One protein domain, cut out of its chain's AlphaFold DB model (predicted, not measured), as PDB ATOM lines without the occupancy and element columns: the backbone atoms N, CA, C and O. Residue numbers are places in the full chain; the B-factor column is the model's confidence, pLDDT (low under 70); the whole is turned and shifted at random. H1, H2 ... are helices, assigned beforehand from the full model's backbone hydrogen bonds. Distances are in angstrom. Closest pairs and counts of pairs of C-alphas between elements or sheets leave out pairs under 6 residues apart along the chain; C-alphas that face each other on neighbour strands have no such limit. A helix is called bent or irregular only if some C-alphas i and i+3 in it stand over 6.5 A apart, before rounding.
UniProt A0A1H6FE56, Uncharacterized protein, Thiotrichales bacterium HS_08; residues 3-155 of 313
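AT A GLANCE: This is residues 3 to 155 of the 313 residues of an uncharacterized protein of Thiotrichales bacterium HS_08 (UniProt A0A1H6FE56). Crossed helices make an elongated body with a group at each end: the hairpin H1 and H2, with H4 crossing H2 and H3 packed on H1 and H4, and, at the other end, H6, H7 and the long H8. Short H5 lies between the groups, and residues 150 to 155 of H8 stick out. The printed part has 153 residues, with eight named helices, H1 to H8 in order, and no named strand; the class is all helix. It is compact, with a radius of gyration of the C-alphas of 17.4 A, and spans 50 by 31 by 23 A.

IN THESE COORDINATES: H1, residues 3 to 20, begins at C-alpha 3 (-6.508, 62.607, 16.292), measures 27.2 A and has a kink of 33 degrees near residue 13; it is only just irregular, C-alphas 16 and 19 being 6.7 A apart. H2 holds residues 22 to 38 and measures 24.3 A. H3 is residues 44 to 55, H4 59 to 71, H5 83 to 90, H6 94 to 105 and H7 120 to 129. H8, residues 135 to 155, measures 30.2 A and ends at C-alpha 155 (37.569, 47.461, 45.082).

HOW THE PARTS SIT: H1 and H2 touch as a hairpin, closest at the C-alphas of Thr 18 and Ala 25, 4.7 A. H4 touches H2 about perpendicular, at 76 degrees; C-alphas 29 and 66 are closest, 4.0 A. H3, with residues 47 to 52 alone, touches H4; C-alphas 48 and 59 are closest, 4.1 A. H5, the hub, touches H1, H2, H4 and H7. H8 touches H6 with residues 135 to 139 alone, closest at C-alphas 99 and 135, 5.5 A. Every O i to N i+4 pair is within hydrogen-bond range in H2 to H8, and 10 of 14 in H1.

THE WHOLE: C-alphas 41 and 155 are farthest apart, 55.4 A. The printed part has no cut; the links H4 to H5 and H6 to H7 are long. Residues 107 to 117 and 150 to 155 have pLDDT under 70.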
ATOM      1  N   ASN A   3      -7.223  63.668  15.556       76.44
ATOM      2  CA  ASN A   3      -6.508  62.607  16.292       76.44
ATOM      3  C   ASN A   3      -4.973  62.795  16.343       76.44
ATOM      4  O   ASN A   3      -4.357  62.595  17.390       76.44
ATOM      5  N   ILE A   4      -4.355  63.277  15.255       84.75
ATOM      6  CA  ILE A   4      -2.889  63.439  15.163       84.75
ATOM      7  C   ILE A   4      -2.360  64.377  16.251       84.75
ATOM      8  O   ILE A   4      -1.382  64.053  16.919       84.75
ATOM      9  N   ASN A   5      -3.009  65.522  16.476       86.69
ATOM     10  CA  ASN A   5      -2.526  66.525  17.432       86.69
ATOM     11  C   ASN A   5      -2.498  65.989  18.873       86.69
ATOM     12  O   ASN A   5      -1.530  66.225  19.599       86.69
ATOM     13  N   ALA A   6      -3.513  65.214  19.268       88.88
ATOM     14  CA  ALA A   6      -3.577  64.593  20.589       88.88
ATOM     15  C   ALA A   6      -2.476  63.533  20.769       88.88
ATOM     16  O   ALA A   6      -1.729  63.575  21.751       88.88
ATOM     17  N   GLN A   7      -2.305  62.643  19.782       90.12
ATOM     18  CA  GLN A   7      -1.238  61.635  19.785       90.12
ATOM     19  C   GLN A   7       0.156  62.280  19.793       90.12
ATOM     20  O   GLN A   7       1.043  61.838  20.522       90.12
ATOM     21  N   THR A   8       0.341  63.374  19.051       91.25
ATOM     22  CA  THR A   8       1.589  64.155  19.016       91.25
ATOM     23  C   THR A   8       1.928  64.722  20.389       91.25
ATOM     24  O   THR A   8       3.069  64.614  20.844       91.25
ATOM     25  N   TYR A   9       0.948  65.312  21.076       92.38
ATOM     26  CA  TYR A   9       1.143  65.884  22.407       92.38
ATOM     27  C   TYR A   9       1.494  64.814  23.452       92.38
ATOM     28  O   TYR A   9       2.469  64.961  24.199       92.38
ATOM     29  N   GLN A  10       0.755  63.700  23.459       92.44
ATOM     30  CA  GLN A  10       1.043  62.557  24.326       92.44
ATOM     31  C   GLN A  10       2.462  62.023  24.077       92.44
ATOM     32  O   GLN A  10       3.234  61.819  25.019       92.44
ATOM     33  N   LEU A  11       2.834  61.861  22.807       94.25
ATOM     34  CA  LEU A  11       4.130  61.328  22.411       94.25
ATOM     35  C   LEU A  11       5.285  62.267  22.789       94.25
ATOM     36  O   LEU A  11       6.288  61.788  23.310       94.25
ATOM     37  N   LYS A  12       5.147  63.594  22.651       94.44
ATOM     38  CA  LYS A  12       6.163  64.570  23.113       94.44
ATOM     39  C   LYS A  12       6.522  64.385  24.588       94.44
ATOM     40  O   LYS A  12       7.695  64.463  24.958       94.44
ATOM     41  N   THR A  13       5.521  64.128  25.427       92.25
ATOM     42  CA  THR A  13       5.726  63.882  26.860       92.25
ATOM     43  C   THR A  13       6.379  62.523  27.097       92.25
ATOM     44  O   THR A  13       7.308  62.411  27.900       92.25
ATOM     45  N   LEU A  14       5.937  61.497  26.369       93.88
ATOM     46  CA  LEU A  14       6.427  60.130  26.511       93.88
ATOM     47  C   LEU A  14       7.888  59.974  26.065       93.88
ATOM     48  O   LEU A  14       8.680  59.383  26.793       93.88
ATOM     49  N   ILE A  15       8.282  60.579  24.938       93.25
ATOM     50  CA  ILE A  15       9.651  60.545  24.382       93.25
ATOM     51  C   ILE A  15      10.701  61.046  25.383       93.25
ATOM     52  O   ILE A  15      11.829  60.560  25.401       93.25
ATOM     53  N   LYS A  16      10.348  61.989  26.264       90.81
ATOM     54  CA  LYS A  16      11.265  62.456  27.316       90.81
ATOM     55  C   LYS A  16      11.533  61.378  28.374       90.81
ATOM     56  O   LYS A  16      12.630  61.341  28.925       90.81
ATOM     57  N   LYS A  17      10.557  60.501  28.633       90.94
ATOM     58  CA  LYS A  17      10.626  59.427  29.638       90.94
ATOM     59  C   LYS A  17      11.311  58.161  29.116       90.94
ATOM     60  O   LYS A  17      11.978  57.473  29.886       90.94
ATOM     61  N   THR A  18      11.243  57.899  27.806       91.12
ATOM     62  CA  THR A  18      11.771  56.661  27.194       91.12
ATOM     63  C   THR A  18      13.258  56.418  27.457       91.12
ATOM     64  O   THR A  18      13.687  55.267  27.478       91.12
ATOM     65  N   LYS A  19      14.057  57.467  27.710       85.44
ATOM     66  CA  LYS A  19      15.494  57.335  28.024       85.44
ATOM     67  C   LYS A  19      15.771  56.359  29.172       85.44
ATOM     68  O   LYS A  19      16.794  55.682  29.144       85.44
ATOM     69  N   ASN A  20      14.852  56.270  30.133       86.19
ATOM     70  CA  ASN A  20      15.025  55.491  31.357       86.19
ATOM     71  C   ASN A  20      14.019  54.339  31.503       86.19
ATOM     72  O   ASN A  20      14.000  53.701  32.549       86.19
ATOM     73  N   SER A  21      13.180  54.080  30.495       92.31
ATOM     74  CA  SER A  21      12.100  53.094  30.595       92.31
ATOM     75  C   SER A  21      11.847  52.401  29.260       92.31
ATOM     76  O   SER A  21      11.452  53.019  28.267       92.31
ATOM     77  N   GLY A  22      12.060  51.087  29.244       93.75
ATOM     78  CA  GLY A  22      11.758  50.227  28.110       93.75
ATOM     79  C   GLY A  22      10.259  50.098  27.840       93.75
ATOM     80  O   GLY A  22       9.858  50.025  26.679       93.75
ATOM     81  N   LYS A  23       9.412  50.151  28.878       95.62
ATOM     82  CA  LYS A  23       7.951  50.151  28.707       95.62
ATOM     83  C   LYS A  23       7.450  51.446  28.079       95.62
ATOM     84  O   LYS A  23       6.662  51.396  27.137       95.62
ATOM     85  N   ASP A  24       7.966  52.596  28.514       96.25
ATOM     86  CA  ASP A  24       7.622  53.879  27.890       96.25
ATOM     87  C   ASP A  24       8.062  53.905  26.421       96.25
ATOM     88  O   ASP A  24       7.339  54.402  25.558       96.25
ATOM     89  N   ALA A  25       9.232  53.327  26.120       96.81
ATOM     90  CA  ALA A  25       9.713  53.164  24.751       96.81
ATOM     91  C   ALA A  25       8.785  52.295  23.895       96.81
ATOM     92  O   ALA A  25       8.528  52.629  22.739       96.81
ATOM     93  N   TRP A  26       8.258  51.208  24.461       98.06
ATOM     94  CA  TRP A  26       7.287  50.346  23.795       98.06
ATOM     95  C   TRP A  26       5.987  51.096  23.482       98.06
ATOM     96  O   TRP A  26       5.517  51.072  22.344       98.06
ATOM     97  N   VAL A  27       5.439  51.836  24.455       97.56
ATOM     98  CA  VAL A  27       4.217  52.639  24.262       97.56
ATOM     99  C   VAL A  27       4.447  53.731  23.213       97.56
ATOM    100  O   VAL A  27       3.601  53.939  22.343       97.56
ATOM    101  N   ALA A  28       5.614  54.382  23.231       97.62
ATOM    102  CA  ALA A  28       5.993  55.352  22.207       97.62
ATOM    103  C   ALA A  28       6.064  54.695  20.822       97.62
ATOM    104  O   ALA A  28       5.571  55.260  19.849       97.62
ATOM    105  N   GLY A  29       6.626  53.486  20.743       97.94
ATOM    106  CA  GLY A  29       6.685  52.674  19.532       97.94
ATOM    107  C   GLY A  29       5.312  52.345  18.955       97.94
ATOM    108  O   GLY A  29       5.124  52.471  17.747       97.94
ATOM    109  N   LYS A  30       4.341  52.001  19.811       98.00
ATOM    110  CA  LYS A  30       2.948  51.765  19.406       98.00
ATOM    111  C   LYS A  30       2.337  53.004  18.746       98.00
ATOM    112  O   LYS A  30       1.858  52.917  17.619       98.00
ATOM    113  N   ILE A  31       2.408  54.159  19.415       96.69
ATOM    114  CA  ILE A  31       1.841  55.423  18.906       96.69
ATOM    115  C   ILE A  31       2.537  55.839  17.603       96.69
ATOM    116  O   ILE A  31       1.879  56.197  16.629       96.69
ATOM    117  N   LEU A  32       3.870  55.750  17.554       96.88
ATOM    118  CA  LEU A  32       4.650  56.039  16.349       96.88
ATOM    119  C   LEU A  32       4.271  55.126  15.181       96.88
ATOM    120  O   LEU A  32       4.210  55.600  14.049       96.88
ATOM    121  N   ASN A  33       4.011  53.841  15.439       96.81
ATOM    122  CA  ASN A  33       3.583  52.903  14.408       96.81
ATOM    123  C   ASN A  33       2.195  53.261  13.867       96.81
ATOM    124  O   ASN A  33       1.996  53.251  12.659       96.81
ATOM    125  N   GLU A  34       1.249  53.607  14.741       94.75
ATOM    126  CA  GLU A  34      -0.089  54.039  14.321       94.75
ATOM    127  C   GLU A  34      -0.030  55.288  13.433       94.75
ATOM    128  O   GLU A  34      -0.649  55.292  12.369       94.75
ATOM    129  N   LEU A  35       0.758  56.297  13.823       93.75
ATOM    130  CA  LEU A  35       0.986  57.498  13.013       93.75
ATOM    131  C   LEU A  35       1.630  57.140  11.664       93.75
ATOM    132  O   LEU A  35       1.165  57.582  10.615       93.75
ATOM    133  N   PHE A  36       2.686  56.317  11.671       94.75
ATOM    134  CA  PHE A  36       3.412  55.919  10.460       94.75
ATOM    135  C   PHE A  36       2.519  55.208   9.433       94.75
ATOM    136  O   PHE A  36       2.606  55.484   8.232       94.75
ATOM    137  N   GLU A  37       1.655  54.311   9.907       92.69
ATOM    138  CA  GLU A  37       0.742  53.534   9.069       92.69
ATOM    139  C   GLU A  37      -0.435  54.382   8.561       92.69
ATOM    140  O   GLU A  37      -0.758  54.302   7.379       92.69
ATOM    141  N   LYS A  38      -1.055  55.209   9.420       90.81
ATOM    142  CA  LYS A  38      -2.286  55.952   9.083       90.81
ATOM    143  C   LYS A  38      -2.039  57.283   8.384       90.81
ATOM    144  O   LYS A  38      -2.689  57.581   7.390       90.81
ATOM    145  N   ASP A  39      -1.127  58.091   8.912       88.69
ATOM    146  CA  ASP A  39      -1.031  59.507   8.538       88.69
ATOM    147  C   ASP A  39       0.102  59.774   7.548       88.69
ATOM    148  O   ASP A  39       0.081  60.751   6.798       88.69
ATOM    149  N   PHE A  40       1.090  58.879   7.512       88.69
ATOM    150  CA  PHE A  40       2.225  58.986   6.601       88.69
ATOM    151  C   PHE A  40       2.169  57.985   5.448       88.69
ATOM    152  O   PHE A  40       3.036  58.058   4.578       88.69
ATOM    153  N   ASN A  41       1.177  57.084   5.394       85.25
ATOM    154  CA  ASN A  41       1.042  56.050   4.355       85.25
ATOM    155  C   ASN A  41       2.369  55.314   4.089       85.25
ATOM    156  O   ASN A  41       2.758  55.107   2.940       85.25
ATOM    157  N   LYS A  42       3.123  54.997   5.154       83.25
ATOM    158  CA  LYS A  42       4.459  54.375   5.081       83.25
ATOM    159  C   LYS A  42       5.529  55.190   4.332       83.25
ATOM    160  O   LYS A  42       6.608  54.675   4.025       83.25
ATOM    161  N   ASN A  43       5.293  56.475   4.065       91.44
ATOM    162  CA  ASN A  43       6.278  57.369   3.467       91.44
ATOM    163  C   ASN A  43       7.375  57.712   4.488       91.44
ATOM    164  O   ASN A  43       7.232  58.611   5.321       91.44
ATOM    165  N   SER A  44       8.495  56.994   4.393       88.50
ATOM    166  CA  SER A  44       9.616  57.109   5.332       88.50
ATOM    167  C   SER A  44      10.218  58.514   5.392       88.50
ATOM    168  O   SER A  44      10.536  58.976   6.480       88.50
ATOM    169  N   SER A  45      10.332  59.228   4.268       93.25
ATOM    170  CA  SER A  45      10.944  60.565   4.253       93.25
ATOM    171  C   SER A  45      10.087  61.597   4.995       93.25
ATOM    172  O   SER A  45      10.593  62.345   5.834       93.25
ATOM    173  N   LYS A  46       8.765  61.596   4.760       94.75
ATOM    174  CA  LYS A  46       7.837  62.486   5.479       94.75
ATOM    175  C   LYS A  46       7.821  62.187   6.979       94.75
ATOM    176  O   LYS A  46       7.844  63.116   7.784       94.75
ATOM    177  N   PHE A  47       7.842  60.907   7.350       95.69
ATOM    178  CA  PHE A  47       7.878  60.481   8.749       95.69
ATOM    179  C   PHE A  47       9.196  60.843   9.453       95.69
ATOM    180  O   PHE A  47       9.192  61.296  10.600       95.69
ATOM    181  N   ASP A  48      10.328  60.711   8.763       95.44
ATOM    182  CA  ASP A  48      11.642  61.065   9.304       95.44
ATOM    183  C   ASP A  48      11.736  62.587   9.548       95.44
ATOM    184  O   ASP A  48      12.225  63.020  10.595       95.44
ATOM    185  N   ASN A  49      11.179  63.408   8.649       96.62
ATOM    186  CA  ASN A  49      11.093  64.862   8.837       96.62
ATOM    187  C   ASN A  49      10.159  65.234   9.994       96.62
ATOM    188  O   ASN A  49      10.498  66.072  10.830       96.62
ATOM    189  N   TYR A  50       9.001  64.584  10.073       96.06
ATOM    190  CA  TYR A  50       8.033  64.798  11.141       96.06
ATOM    191  C   TYR A  50       8.611  64.470  12.524       96.06
ATOM    192  O   TYR A  50       8.568  65.299  13.432       96.06
ATOM    193  N   THR A  51       9.232  63.297  12.674       96.62
ATOM    194  CA  THR A  51       9.813  62.862  13.955       96.62
ATOM    195  C   THR A  51      10.959  63.768  14.410       96.62
ATOM    196  O   THR A  51      11.053  64.099  15.599       96.62
ATOM    197  N   LYS A  52      11.768  64.256  13.462       96.81
ATOM    198  CA  LYS A  52      12.819  65.247  13.718       96.81
ATOM    199  C   LYS A  52      12.242  66.581  14.186       96.81
ATOM    200  O   LYS A  52      12.746  67.154  15.153       96.81
ATOM    201  N   ASN A  53      11.199  67.072  13.528       96.00
ATOM    202  CA  ASN A  53      10.642  68.391  13.809       96.00
ATOM    203  C   ASN A  53       9.859  68.417  15.124       96.00
ATOM    204  O   ASN A  53      10.137  69.275  15.969       96.00
ATOM    205  N   GLU A  54       8.960  67.451  15.327       96.31
ATOM    206  CA  GLU A  54       8.038  67.425  16.465       96.31
ATOM    207  C   GLU A  54       8.668  66.882  17.748       96.31
ATOM    208  O   GLU A  54       8.440  67.430  18.827       96.31
ATOM    209  N   PHE A  55       9.469  65.817  17.658       94.75
ATOM    210  CA  PHE A  55       9.971  65.106  18.844       94.75
ATOM    211  C   PHE A  55      11.466  65.299  19.086       94.75
ATOM    212  O   PHE A  55      11.976  64.848  20.109       94.75
ATOM    213  N   LYS A  56      12.173  65.967  18.163       96.19
ATOM    214  CA  LYS A  56      13.634  66.147  18.200       96.19
ATOM    215  C   LYS A  56      14.397  64.816  18.273       96.19
ATOM    216  O   LYS A  56      15.455  64.733  18.892       96.19
ATOM    217  N   ILE A  57      13.870  63.776  17.621       95.94
ATOM    218  CA  ILE A  57      14.538  62.476  17.463       95.94
ATOM    219  C   ILE A  57      14.754  62.179  15.982       95.94
ATOM    220  O   ILE A  57      13.957  62.576  15.139       95.94
ATOM    221  N   ALA A  58      15.824  61.459  15.653       96.62
ATOM    222  CA  ALA A  58      16.038  60.996  14.287       96.62
ATOM    223  C   ALA A  58      15.002  59.923  13.903       96.62
ATOM    224  O   ALA A  58      14.629  59.093  14.736       96.62
ATOM    225  N   GLY A  59      14.608  59.876  12.627       95.62
ATOM    226  CA  GLY A  59      13.673  58.867  12.113       95.62
ATOM    227  C   GLY A  59      14.127  57.424  12.359       95.62
ATOM    228  O   GLY A  59      13.324  56.560  12.704       95.62
ATOM    229  N   VAL A  60      15.440  57.166  12.319       95.12
ATOM    230  CA  VAL A  60      16.025  55.864  12.699       95.12
ATOM    231  C   VAL A  60      15.736  55.479  14.155       95.12
ATOM    232  O   VAL A  60      15.464  54.316  14.438       95.12
ATOM    233  N   THR A  61      15.729  56.441  15.080       95.62
ATOM    234  CA  THR A  61      15.385  56.207  16.491       95.62
ATOM    235  C   THR A  61      13.901  55.888  16.636       95.62
ATOM    236  O   THR A  61      13.545  54.935  17.326       95.62
ATOM    237  N   ALA A  62      13.033  56.623  15.935       97.19
ATOM    238  CA  ALA A  62      11.600  56.341  15.912       97.19
ATOM    239  C   ALA A  62      11.305  54.929  15.370       97.19
ATOM    240  O   ALA A  62      10.528  54.183  15.965       97.19
ATOM    241  N   LYS A  63      11.992  54.519  14.295       96.62
ATOM    242  CA  LYS A  63      11.895  53.162  13.729       96.62
ATOM    243  C   LYS A  63      12.346  52.087  14.721       96.62
ATOM    244  O   LYS A  63      11.707  51.041  14.792       96.62
ATOM    245  N   LYS A  64      13.372  52.341  15.545       96.94
ATOM    246  CA  LYS A  64      13.747  51.420  16.635       96.94
ATOM    247  C   LYS A  64      12.630  51.258  17.667       96.94
ATOM    248  O   LYS A  64      12.378  50.133  18.079       96.94
ATOM    249  N   TYR A  65      11.925  52.327  18.049       97.88
ATOM    250  CA  TYR A  65      10.776  52.221  18.966       97.88
ATOM    251  C   TYR A  65       9.653  51.383  18.368       97.88
ATOM    252  O   TYR A  65       9.138  50.482  19.026       97.88
ATOM    253  N   ILE A  66       9.323  51.631  17.099       97.88
ATOM    254  CA  ILE A  66       8.354  50.820  16.356       97.88
ATOM    255  C   ILE A  66       8.791  49.349  16.339       97.88
ATOM    256  O   ILE A  66       7.964  48.464  16.539       97.88
ATOM    257  N   ASN A  67      10.084  49.074  16.144       97.38
ATOM    258  CA  ASN A  67      10.595  47.708  16.117       97.38
ATOM    259  C   ASN A  67      10.504  47.011  17.486       97.38
ATOM    260  O   ASN A  67      10.113  45.847  17.544       97.38
ATOM    261  N   ILE A  68      10.780  47.725  18.588       97.69
ATOM    262  CA  ILE A  68      10.533  47.230  19.957       97.69
ATOM    263  C   ILE A  68       9.065  46.822  20.097       97.69
ATOM    264  O   ILE A  68       8.787  45.693  20.494       97.69
ATOM    265  N   PHE A  69       8.145  47.716  19.720       98.12
ATOM    266  CA  PHE A  69       6.704  47.473  19.779       98.12
ATOM    267  C   PHE A  69       6.275  46.235  18.975       98.12
ATOM    268  O   PHE A  69       5.519  45.408  19.478       98.12
ATOM    269  N   LYS A  70       6.775  46.088  17.743       97.25
ATOM    270  CA  LYS A  70       6.416  44.971  16.853       97.25
ATOM    271  C   LYS A  70       6.993  43.626  17.291       97.25
ATOM    272  O   LYS A  70       6.421  42.594  16.960       97.25
ATOM    273  N   THR A  71       8.127  43.633  17.985       97.06
ATOM    274  CA  THR A  71       8.920  42.417  18.220       97.06
ATOM    275  C   THR A  71       8.759  41.857  19.630       97.06
ATOM    276  O   THR A  71       8.833  40.646  19.830       97.06
ATOM    277  N   ILE A  72       8.579  42.724  20.625       96.69
ATOM    278  CA  ILE A  72       8.558  42.345  22.040       96.69
ATOM    279  C   ILE A  72       7.194  42.722  22.595       96.69
ATOM    280  O   ILE A  72       6.781  43.869  22.472       96.69
ATOM    281  N   SER A  73       6.487  41.782  23.213       96.69
ATOM    282  CA  SER A  73       5.203  42.078  23.841       96.69
ATOM    283  C   SER A  73       5.392  42.805  25.179       96.69
ATOM    284  O   SER A  73       6.384  42.588  25.880       96.69
ATOM    285  N   LEU A  74       4.472  43.714  25.517       96.25
ATOM    286  CA  LEU A  74       4.621  44.641  26.647       96.25
ATOM    287  C   LEU A  74       4.788  43.906  27.987       96.25
ATOM    288  O   LEU A  74       5.572  44.329  28.833       96.25
ATOM    289  N   GLU A  75       4.083  42.794  28.165       95.00
ATOM    290  CA  GLU A  75       4.118  41.955  29.362       95.00
ATOM    291  C   GLU A  75       5.463  41.248  29.573       95.00
ATOM    292  O   GLU A  75       5.781  40.864  30.695       95.00
ATOM    293  N   LYS A  76       6.280  41.116  28.520       94.38
ATOM    294  CA  LYS A  76       7.628  40.535  28.597       94.38
ATOM    295  C   LYS A  76       8.707  41.568  28.914       94.38
ATOM    296  O   LYS A  76       9.869  41.196  29.041       94.38
ATOM    297  N   ILE A  77       8.370  42.856  28.985       93.88
ATOM    298  CA  ILE A  77       9.328  43.932  29.259       93.88
ATOM    299  C   ILE A  77       9.406  44.144  30.780       93.88
ATOM    300  O   ILE A  77       8.409  44.557  31.376       93.88
ATOM    301  N   PRO A  78      10.568  43.920  31.424       90.75
ATOM    302  CA  PRO A  78      10.739  44.216  32.845       90.75
ATOM    303  C   PRO A  78      10.534  45.709  33.143       90.75
ATOM    304  O   PRO A  78      10.909  46.553  32.331       90.75
ATOM    305  N   GLU A  79      10.002  46.052  34.319       87.38
ATOM    306  CA  GLU A  79       9.750  47.456  34.712       87.38
ATOM    307  C   GLU A  79      11.013  48.330  34.664       87.38
ATOM    308  O   GLU A  79      10.986  49.455  34.172       87.38
ATOM    309  N   ASP A  80      12.143  47.795  35.127       85.69
ATOM    310  CA  ASP A  80      13.398  48.542  35.264       85.69
ATOM    311  C   ASP A  80      14.335  48.415  34.046       85.69
ATOM    312  O   ASP A  80      15.503  48.816  34.114       85.69
ATOM    313  N   ILE A  81      13.886  47.830  32.927       88.81
ATOM    314  CA  ILE A  81      14.756  47.690  31.754       88.81
ATOM    315  C   ILE A  81      14.934  49.035  31.042       88.81
ATOM    316  O   ILE A  81      13.975  49.740  30.735       88.81
ATOM    317  N   LEU A  82      16.182  49.385  30.732       90.94
ATOM    318  CA  LEU A  82      16.491  50.557  29.920       90.94
ATOM    319  C   LEU A  82      16.240  50.283  28.438       90.94
ATOM    320  O   LEU A  82      16.437  49.180  27.929       90.94
ATOM    321  N   ILE A  83      15.911  51.342  27.710       93.44
ATOM    322  CA  ILE A  83      15.710  51.294  26.263       93.44
ATOM    323  C   ILE A  83      16.948  50.835  25.487       93.44
ATOM    324  O   ILE A  83      16.840  50.137  24.482       93.44
ATOM    325  N   THR A  84      18.139  51.183  25.974       91.25
ATOM    326  CA  THR A  84      19.410  50.758  25.384       91.25
ATOM    327  C   THR A  84      19.593  49.247  25.471       91.25
ATOM    328  O   THR A  84      20.132  48.659  24.540       91.25
ATOM    329  N   HIS A  85      19.093  48.599  26.528       91.56
ATOM    330  CA  HIS A  85      19.089  47.140  26.630       91.56
ATOM    331  C   HIS A  85      18.130  46.517  25.613       91.56
ATOM    332  O   HIS A  85      18.496  45.556  24.944       91.56
ATOM    333  N   LEU A  86      16.937  47.096  25.434       94.38
ATOM    334  CA  LEU A  86      15.989  46.626  24.419       94.38
ATOM    335  C   LEU A  86      16.554  46.745  22.999       94.38
ATOM    336  O   LEU A  86      16.331  45.849  22.193       94.38
ATOM    337  N   TYR A  87      17.324  47.795  22.696       94.00
ATOM    338  CA  TYR A  87      18.008  47.903  21.404       94.00
ATOM    339  C   TYR A  87      18.984  46.760  21.158       94.00
ATOM    340  O   TYR A  87      18.999  46.222  20.061       94.00
ATOM    341  N   ILE A  88      19.774  46.388  22.168       93.00
ATOM    342  CA  ILE A  88      20.720  45.273  22.052       93.00
ATOM    343  C   ILE A  88      19.951  43.964  21.815       93.00
ATOM    344  O   ILE A  88      20.330  43.168  20.963       93.00
ATOM    345  N   LEU A  89      18.836  43.768  22.526       94.19
ATOM    346  CA  LEU A  89      18.015  42.562  22.406       94.19
ATOM    347  C   LEU A  89      17.310  42.433  21.050       94.19
ATOM    348  O   LEU A  89      17.028  41.317  20.618       94.19
ATOM    349  N   LEU A  90      17.004  43.538  20.367       93.88
ATOM    350  CA  LEU A  90      16.393  43.481  19.035       93.88
ATOM    351  C   LEU A  90      17.274  42.755  18.013       93.88
ATOM    352  O   LEU A  90      16.728  42.050  17.168       93.88
ATOM    353  N   ASP A  91      18.595  42.878  18.146       90.31
ATOM    354  CA  ASP A  91      19.581  42.288  17.235       90.31
ATOM    355  C   ASP A  91      19.978  40.848  17.633       90.31
ATOM    356  O   ASP A  91      20.850  40.249  17.014       90.31
ATOM    357  N   THR A  92      19.355  40.289  18.676       91.50
ATOM    358  CA  THR A  92      19.665  38.960  19.233       91.50
ATOM    359  C   THR A  92      18.711  37.886  18.709       91.50
ATOM    360  O   THR A  92      17.540  38.165  18.429       91.50
ATOM    361  N   GLN A  93      19.174  36.631  18.655       91.31
ATOM    362  CA  GLN A  93      18.318  35.475  18.359       91.31
ATOM    363  C   GLN A  93      17.067  35.437  19.256       91.31
ATOM    364  O   GLN A  93      17.140  35.686  20.463       91.31
ATOM    365  N   THR A  94      15.910  35.105  18.668       92.44
ATOM    366  CA  THR A  94      14.598  35.201  19.335       92.44
ATOM    367  C   THR A  94      14.542  34.437  20.654       92.44
ATOM    368  O   THR A  94      14.091  35.010  21.647       92.44
ATOM    369  N   ASP A  95      15.039  33.201  20.696       91.69
ATOM    370  CA  ASP A  95      14.977  32.364  21.900       91.69
ATOM    371  C   ASP A  95      15.840  32.932  23.032       91.69
ATOM    372  O   ASP A  95      15.385  33.051  24.170       91.69
ATOM    373  N   ILE A  96      17.057  33.382  22.707       91.62
ATOM    374  CA  ILE A  96      17.969  34.017  23.668       91.62
ATOM    375  C   ILE A  96      17.346  35.307  24.205       91.62
ATOM    376  O   ILE A  96      17.296  35.511  25.417       91.62
ATOM    377  N   ARG A  97      16.800  36.159  23.326       94.56
ATOM    378  CA  ARG A  97      16.102  37.391  23.721       94.56
ATOM    379  C   ARG A  97      14.956  37.105  24.688       94.56
ATOM    380  O   ARG A  97      14.852  37.773  25.717       94.56
ATOM    381  N   LEU A  98      14.075  36.165  24.348       93.62
ATOM    382  CA  LEU A  98      12.899  35.853  25.159       93.62
ATOM    383  C   LEU A  98      13.300  35.301  26.526       93.62
ATOM    384  O   LEU A  98      12.738  35.727  27.534       93.62
ATOM    385  N   ASN A  99      14.308  34.433  26.574       93.44
ATOM    386  CA  ASN A  99      14.786  33.879  27.834       93.44
ATOM    387  C   ASN A  99      15.520  34.928  28.679       93.44
ATOM    388  O   ASN A  99      15.329  34.951  29.892       93.44
ATOM    389  N   ILE A 100      16.270  35.861  28.078       91.56
ATOM    390  CA  ILE A 100      16.842  37.002  28.810       91.56
ATOM    391  C   ILE A 100      15.729  37.843  29.440       91.56
ATOM    392  O   ILE A 100      15.770  38.106  30.640       91.56
ATOM    393  N   LEU A 101      14.719  38.237  28.660       92.50
ATOM    394  CA  LEU A 101      13.592  39.030  29.158       92.50
ATOM    395  C   LEU A 101      12.831  38.310  30.276       92.50
ATOM    396  O   LEU A 101      12.501  38.927  31.291       92.50
ATOM    397  N   LYS A 102      12.609  37.000  30.130       91.81
ATOM    398  CA  LYS A 102      11.977  36.167  31.156       91.81
ATOM    399  C   LYS A 102      12.802  36.141  32.442       91.81
ATOM    400  O   LYS A 102      12.282  36.491  33.497       91.81
ATOM    401  N   VAL A 103      14.099  35.838  32.353       89.44
ATOM    402  CA  VAL A 103      15.017  35.828  33.506       89.44
ATOM    403  C   VAL A 103      15.063  37.188  34.207       89.44
ATOM    404  O   VAL A 103      15.096  37.253  35.435       89.44
ATOM    405  N   MET A 104      15.040  38.281  33.441       86.19
ATOM    406  CA  MET A 104      14.994  39.638  33.986       86.19
ATOM    407  C   MET A 104      13.658  39.951  34.680       86.19
ATOM    408  O   MET A 104      13.657  40.656  35.687       86.19
ATOM    409  N   THR A 105      12.541  39.426  34.168       85.88
ATOM    410  CA  THR A 105      11.193  39.633  34.730       85.88
ATOM    411  C   THR A 105      10.975  38.825  36.008       85.88
ATOM    412  O   THR A 105      10.391  39.332  36.959       85.88
ATOM    413  N   GLU A 106      11.505  37.601  36.078       85.06
ATOM    414  CA  GLU A 106      11.414  36.717  37.253       85.06
ATOM    415  C   GLU A 106      12.197  37.225  38.476       85.06
ATOM    416  O   GLU A 106      12.151  36.613  39.541       85.06
ATOM    417  N   GLY A 107      12.920  38.341  38.354       68.00
ATOM    418  CA  GLY A 107      13.502  39.008  39.512       68.00
ATOM    419  C   GLY A 107      14.597  38.197  40.202       68.00
ATOM    420  O   GLY A 107      14.792  38.351  41.407       68.00
ATOM    421  N   VAL A 108      15.369  37.392  39.454       59.59
ATOM    422  CA  VAL A 108      16.548  36.643  39.959       59.59
ATOM    423  C   VAL A 108      17.536  37.547  40.727       59.59
ATOM    424  O   VAL A 108      18.354  37.086  41.515       59.59
ATOM    425  N   PHE A 109      17.427  38.865  40.564       58.78
ATOM    426  CA  PHE A 109      18.249  39.877  41.221       58.78
ATOM    427  C   PHE A 109      17.739  40.349  42.600       58.78
ATOM    428  O   PHE A 109      18.403  41.166  43.254       58.78
ATOM    429  N   GLY A 110      16.594  39.849  43.082       56.00
ATOM    430  CA  GLY A 110      15.900  40.419  44.243       56.00
ATOM    431  C   GLY A 110      15.492  41.875  43.982       56.00
ATOM    432  O   GLY A 110      15.477  42.322  42.840       56.00
ATOM    433  N   LYS A 111      15.224  42.671  45.029       52.91
ATOM    434  CA  LYS A 111      14.915  44.120  44.914       52.91
ATOM    435  C   LYS A 111      15.999  44.961  44.200       52.91
ATOM    436  O   LYS A 111      15.842  46.172  44.064       52.91
ATOM    437  N   ASN A 112      17.115  44.364  43.780       50.06
ATOM    438  CA  ASN A 112      18.171  45.064  43.071       50.06
ATOM    439  C   ASN A 112      17.825  45.140  41.586       50.06
ATOM    440  O   ASN A 112      17.899  44.147  40.864       50.06
ATOM    441  N   LYS A 113      17.504  46.352  41.128       57.62
ATOM    442  CA  LYS A 113      17.441  46.698  39.706       57.62
ATOM    443  C   LYS A 113      18.679  46.162  38.990       57.62
ATOM    444  O   LYS A 113      19.783  46.235  39.539       57.62
ATOM    445  N   ILE A 114      18.515  45.676  37.758       60.31
ATOM    446  CA  ILE A 114      19.650  45.351  36.886       60.31
ATOM    447  C   ILE A 114      20.545  46.593  36.853       60.31
ATOM    448  O   ILE A 114      20.074  47.660  36.450       60.31
ATOM    449  N   PRO A 115      21.799  46.509  37.327       58.47
ATOM    450  CA  PRO A 115      22.630  47.690  37.428       58.47
ATOM    451  C   PRO A 115      22.765  48.353  36.058       58.47
ATOM    452  O   PRO A 115      23.091  47.680  35.077       58.47
ATOM    453  N   MET A 116      22.581  49.676  35.999       53.75
ATOM    454  CA  MET A 116      23.137  50.497  34.921       53.75
ATOM    455  C   MET A 116      24.609  50.079  34.748       53.75
ATOM    456  O   MET A 116      25.416  50.286  35.659       53.75
ATOM    457  N   GLY A 117      24.938  49.402  33.644       58.56
ATOM    458  CA  GLY A 117      26.284  48.877  33.381       58.56
ATOM    459  C   GLY A 117      26.441  47.351  33.356       58.56
ATOM    460  O   GLY A 117      27.576  46.877  33.377       58.56
ATOM    461  N   VAL A 118      25.361  46.562  33.304       72.00
ATOM    462  CA  VAL A 118      25.487  45.173  32.824       72.00
ATOM    463  C   VAL A 118      25.869  45.214  31.345       72.00
ATOM    464  O   VAL A 118      25.138  45.779  30.532       72.00
ATOM    465  N   ASP A 119      27.014  44.621  31.001       81.81
ATOM    466  CA  ASP A 119      27.443  44.433  29.613       81.81
ATOM    467  C   ASP A 119      26.577  43.355  28.946       81.81
ATOM    468  O   ASP A 119      26.961  42.194  28.798       81.81
ATOM    469  N   LEU A 120      25.347  43.744  28.605       86.94
ATOM    470  CA  LEU A 120      24.364  42.859  27.996       86.94
ATOM    471  C   LEU A 120      24.841  42.357  26.629       86.94
ATOM    472  O   LEU A 120      24.557  41.223  26.260       86.94
ATOM    473  N   LYS A 121      25.610  43.176  25.905       87.94
ATOM    474  CA  LYS A 121      26.200  42.787  24.624       87.94
ATOM    475  C   LYS A 121      27.237  41.679  24.819       87.94
ATOM    476  O   LYS A 121      27.183  40.675  24.117       87.94
ATOM    477  N   GLY A 122      28.130  41.819  25.800       86.25
ATOM    478  CA  GLY A 122      29.079  40.770  26.176       86.25
ATOM    479  C   GLY A 122      28.392  39.478  26.622       86.25
ATOM    480  O   GLY A 122      28.802  38.394  26.207       86.25
ATOM    481  N   LEU A 123      27.303  39.580  27.398       89.38
ATOM    482  CA  LEU A 123      26.472  38.427  27.764       89.38
ATOM    483  C   LEU A 123      25.946  37.697  26.521       89.38
ATOM    484  O   LEU A 123      26.130  36.489  26.408       89.38
ATOM    485  N   ILE A 124      25.294  38.423  25.610       90.62
ATOM    486  CA  ILE A 124      24.678  37.848  24.407       90.62
ATOM    487  C   ILE A 124      25.735  37.175  23.535       90.62
ATOM    488  O   ILE A 124      25.577  36.004  23.203       90.62
ATOM    489  N   ASN A 125      26.854  37.854  23.276       88.56
ATOM    490  CA  ASN A 125      27.962  37.286  22.509       88.56
ATOM    491  C   ASN A 125      28.476  35.976  23.133       88.56
ATOM    492  O   ASN A 125      28.744  35.009  22.422       88.56
ATOM    493  N   ASN A 126      28.597  35.920  24.464       87.44
ATOM    494  CA  ASN A 126      29.039  34.715  25.169       87.44
ATOM    495  C   ASN A 126      28.020  33.573  25.087       87.44
ATOM    496  O   ASN A 126      28.419  32.408  25.025       87.44
ATOM    497  N   LEU A 127      26.725  33.886  25.140       90.50
ATOM    498  CA  LEU A 127      25.645  32.908  25.030       90.50
ATOM    499  C   LEU A 127      25.572  32.331  23.615       90.50
ATOM    500  O   LEU A 127      25.572  31.111  23.459       90.50
ATOM    501  N   GLU A 128      25.611  33.193  22.599       89.19
ATOM    502  CA  GLU A 128      25.604  32.802  21.187       89.19
ATOM    503  C   GLU A 128      26.835  31.960  20.830       89.19
ATOM    504  O   GLU A 128      26.693  30.880  20.261       89.19
ATOM    505  N   ALA A 129      28.036  32.372  21.255       88.50
ATOM    506  CA  ALA A 129      29.270  31.624  20.995       88.50
ATOM    507  C   ALA A 129      29.276  30.219  21.620       88.50
ATOM    508  O   ALA A 129      29.927  29.310  21.107       88.50
ATOM    509  N   LYS A 130      28.563  30.031  22.736       88.50
ATOM    510  CA  LYS A 130      28.450  28.742  23.434       88.50
ATOM    511  C   LYS A 130      27.201  27.954  23.029       88.50
ATOM    512  O   LYS A 130      26.963  26.899  23.612       88.50
ATOM    513  N   ASN A 131      26.399  28.473  22.093       89.38
ATOM    514  CA  ASN A 131      25.075  27.962  21.738       89.38
ATOM    515  C   ASN A 131      24.188  27.689  22.974       89.38
ATOM    516  O   ASN A 131      23.498  26.676  23.076       89.38
ATOM    517  N   LYS A 132      24.275  28.581  23.967       87.75
ATOM    518  CA  LYS A 132      23.563  28.498  25.243       87.75
ATOM    519  C   LYS A 132      22.367  29.431  25.206       87.75
ATOM    520  O   LYS A 132      22.530  30.644  25.279       87.75
ATOM    521  N   SER A 133      21.170  28.869  25.142       88.31
ATOM    522  CA  SER A 133      19.927  29.646  25.117       88.31
ATOM    523  C   SER A 133      19.011  29.366  26.304       88.31
ATOM    524  O   SER A 133      18.036  30.090  26.482       88.31
ATOM    525  N   SER A 134      19.300  28.357  27.135       92.69
ATOM    526  CA  SER A 134      18.416  27.990  28.242       92.69
ATOM    527  C   SER A 134      18.372  29.070  29.330       92.69
ATOM    528  O   SER A 134      19.358  29.760  29.597       92.69
ATOM    529  N   GLU A 135      17.238  29.182  30.023       89.38
ATOM    530  CA  GLU A 135      17.091  30.100  31.163       89.38
ATOM    531  C   GLU A 135      18.150  29.854  32.244       89.38
ATOM    532  O   GLU A 135      18.670  30.801  32.831       89.38
ATOM    533  N   LYS A 136      18.507  28.586  32.481       91.00
ATOM    534  CA  LYS A 136      19.544  28.200  33.443       91.00
ATOM    535  C   LYS A 136      20.914  28.737  33.031       91.00
ATOM    536  O   LYS A 136      21.623  29.278  33.875       91.00
ATOM    537  N   ASP A 137      21.276  28.622  31.753       90.88
ATOM    538  CA  ASP A 137      22.544  29.152  31.242       90.88
ATOM    539  C   ASP A 137      22.606  30.678  31.351       90.88
ATOM    540  O   ASP A 137      23.617  31.233  31.785       90.88
ATOM    541  N   ILE A 138      21.508  31.352  31.000       89.81
ATOM    542  CA  ILE A 138      21.397  32.812  31.066       89.81
ATOM    543  C   ILE A 138      21.516  33.295  32.512       89.81
ATOM    544  O   ILE A 138      22.292  34.216  32.777       89.81
ATOM    545  N   LYS A 139      20.812  32.651  33.458       88.88
ATOM    546  CA  LYS A 139      20.917  32.945  34.898       88.88
ATOM    547  C   LYS A 139      22.365  32.809  35.376       88.88
ATOM    548  O   LYS A 139      22.905  33.755  35.944       88.88
ATOM    549  N   GLN A 140      23.024  31.694  35.057       89.62
ATOM    550  CA  GLN A 140      24.419  31.454  35.444       89.62
ATOM    551  C   GLN A 140      25.388  32.499  34.876       89.62
ATOM    552  O   GLN A 140      26.290  32.959  35.575       89.62
ATOM    553  N   GLU A 141      25.249  32.872  33.604       89.31
ATOM    554  CA  GLU A 141      26.166  33.830  32.984       89.31
ATOM    555  C   GLU A 141      25.922  35.262  33.497       89.31
ATOM    556  O   GLU A 141      26.876  35.995  33.768       89.31
ATOM    557  N   LEU A 142      24.663  35.637  33.752       85.75
ATOM    558  CA  LEU A 142      24.314  36.893  34.425       85.75
ATOM    559  C   LEU A 142      24.889  36.961  35.847       85.75
ATOM    560  O   LEU A 142      25.473  37.978  36.225       85.75
ATOM    561  N   GLU A 143      24.790  35.882  36.627       85.25
ATOM    562  CA  GLU A 143      25.382  35.788  37.968       85.25
ATOM    563  C   GLU A 143      26.909  35.948  37.942       85.25
ATOM    564  O   GLU A 143      27.484  36.638  38.795       85.25
ATOM    565  N   LYS A 144      27.589  35.386  36.935       86.69
ATOM    566  CA  LYS A 144      29.032  35.604  36.734       86.69
ATOM    567  C   LYS A 144      29.349  37.072  36.472       86.69
ATOM    568  O   LYS A 144      30.231  37.621  37.129       86.69
ATOM    569  N   ILE A 145      28.617  37.736  35.578       82.56
ATOM    570  CA  ILE A 145      28.832  39.163  35.281       82.56
ATOM    571  C   ILE A 145      28.590  40.015  36.532       82.56
ATOM    572  O   ILE A 145      29.380  40.903  36.859       82.56
ATOM    573  N   LEU A 146      27.527  39.729  37.284       79.00
ATOM    574  CA  LEU A 146      27.220  40.463  38.507       79.00
ATOM    575  C   LEU A 146      28.238  40.227  39.618       79.00
ATOM    576  O   LEU A 146      28.607  41.180  40.302       79.00
ATOM    577  N   SER A 147      28.714  38.999  39.805       81.00
ATOM    578  CA  SER A 147      29.746  38.697  40.802       81.00
ATOM    579  C   SER A 147      31.083  39.352  40.443       81.00
ATOM    580  O   SER A 147      31.726  39.937  41.317       81.00
ATOM    581  N   GLN A 148      31.462  39.369  39.162       78.56
ATOM    582  CA  GLN A 148      32.617  40.131  38.675       78.56
ATOM    583  C   GLN A 148      32.442  41.635  38.919       78.56
ATOM    584  O   GLN A 148      33.358  42.296  39.411       78.56
ATOM    585  N   ASN A 149      31.252  42.179  38.658       71.19
ATOM    586  CA  ASN A 149      30.945  43.584  38.917       71.19
ATOM    587  C   ASN A 149      30.932  43.922  40.414       71.19
ATOM    588  O   ASN A 149      31.398  44.997  40.788       71.19
ATOM    589  N   LYS A 150      30.463  43.021  41.286       69.81
ATOM    590  CA  LYS A 150      30.547  43.177  42.748       69.81
ATOM    591  C   LYS A 150      31.994  43.157  43.232       69.81
ATOM    592  O   LYS A 150      32.351  44.028  44.015       69.81
ATOM    593  N   LYS A 151      32.844  42.256  42.722       65.88
ATOM    594  CA  LYS A 151      34.292  42.255  43.016       65.88
ATOM    595  C   LYS A 151      34.950  43.569  42.584       65.88
ATOM    596  O   LYS A 151      35.658  44.191  43.368       65.88
ATOM    597  N   ARG A 152      34.619  44.061  41.385       57.81
ATOM    598  CA  ARG A 152      35.067  45.377  40.898       57.81
ATOM    599  C   ARG A 152      34.553  46.533  41.765       57.81
ATOM    600  O   ARG A 152      35.292  47.479  41.999       57.81
ATOM    601  N   ARG A 153      33.308  46.483  42.256       54.00
ATOM    602  CA  ARG A 153      32.727  47.523  43.130       54.00
ATOM    603  C   ARG A 153      33.271  47.483  44.560       54.00
ATOM    604  O   ARG A 153      33.503  48.542  45.126       54.00
ATOM    605  N   GLY A 154      33.547  46.300  45.106       51.56
ATOM    606  CA  GLY A 154      34.218  46.135  46.400       51.56
ATOM    607  C   GLY A 154      35.630  46.723  46.407       51.56
ATOM    608  O   GLY A 154      36.057  47.268  47.418       51.56
ATOM    609  N   HIS A 155      36.319  46.714  45.262       48.34
ATOM    610  CA  HIS A 155      37.569  47.461  45.082       48.34
ATOM    611  C   HIS A 155      37.372  48.958  44.790       48.34
ATOM    612  O   HIS A 155      38.260  49.744  45.092       48.34
TER     613      HIS A 155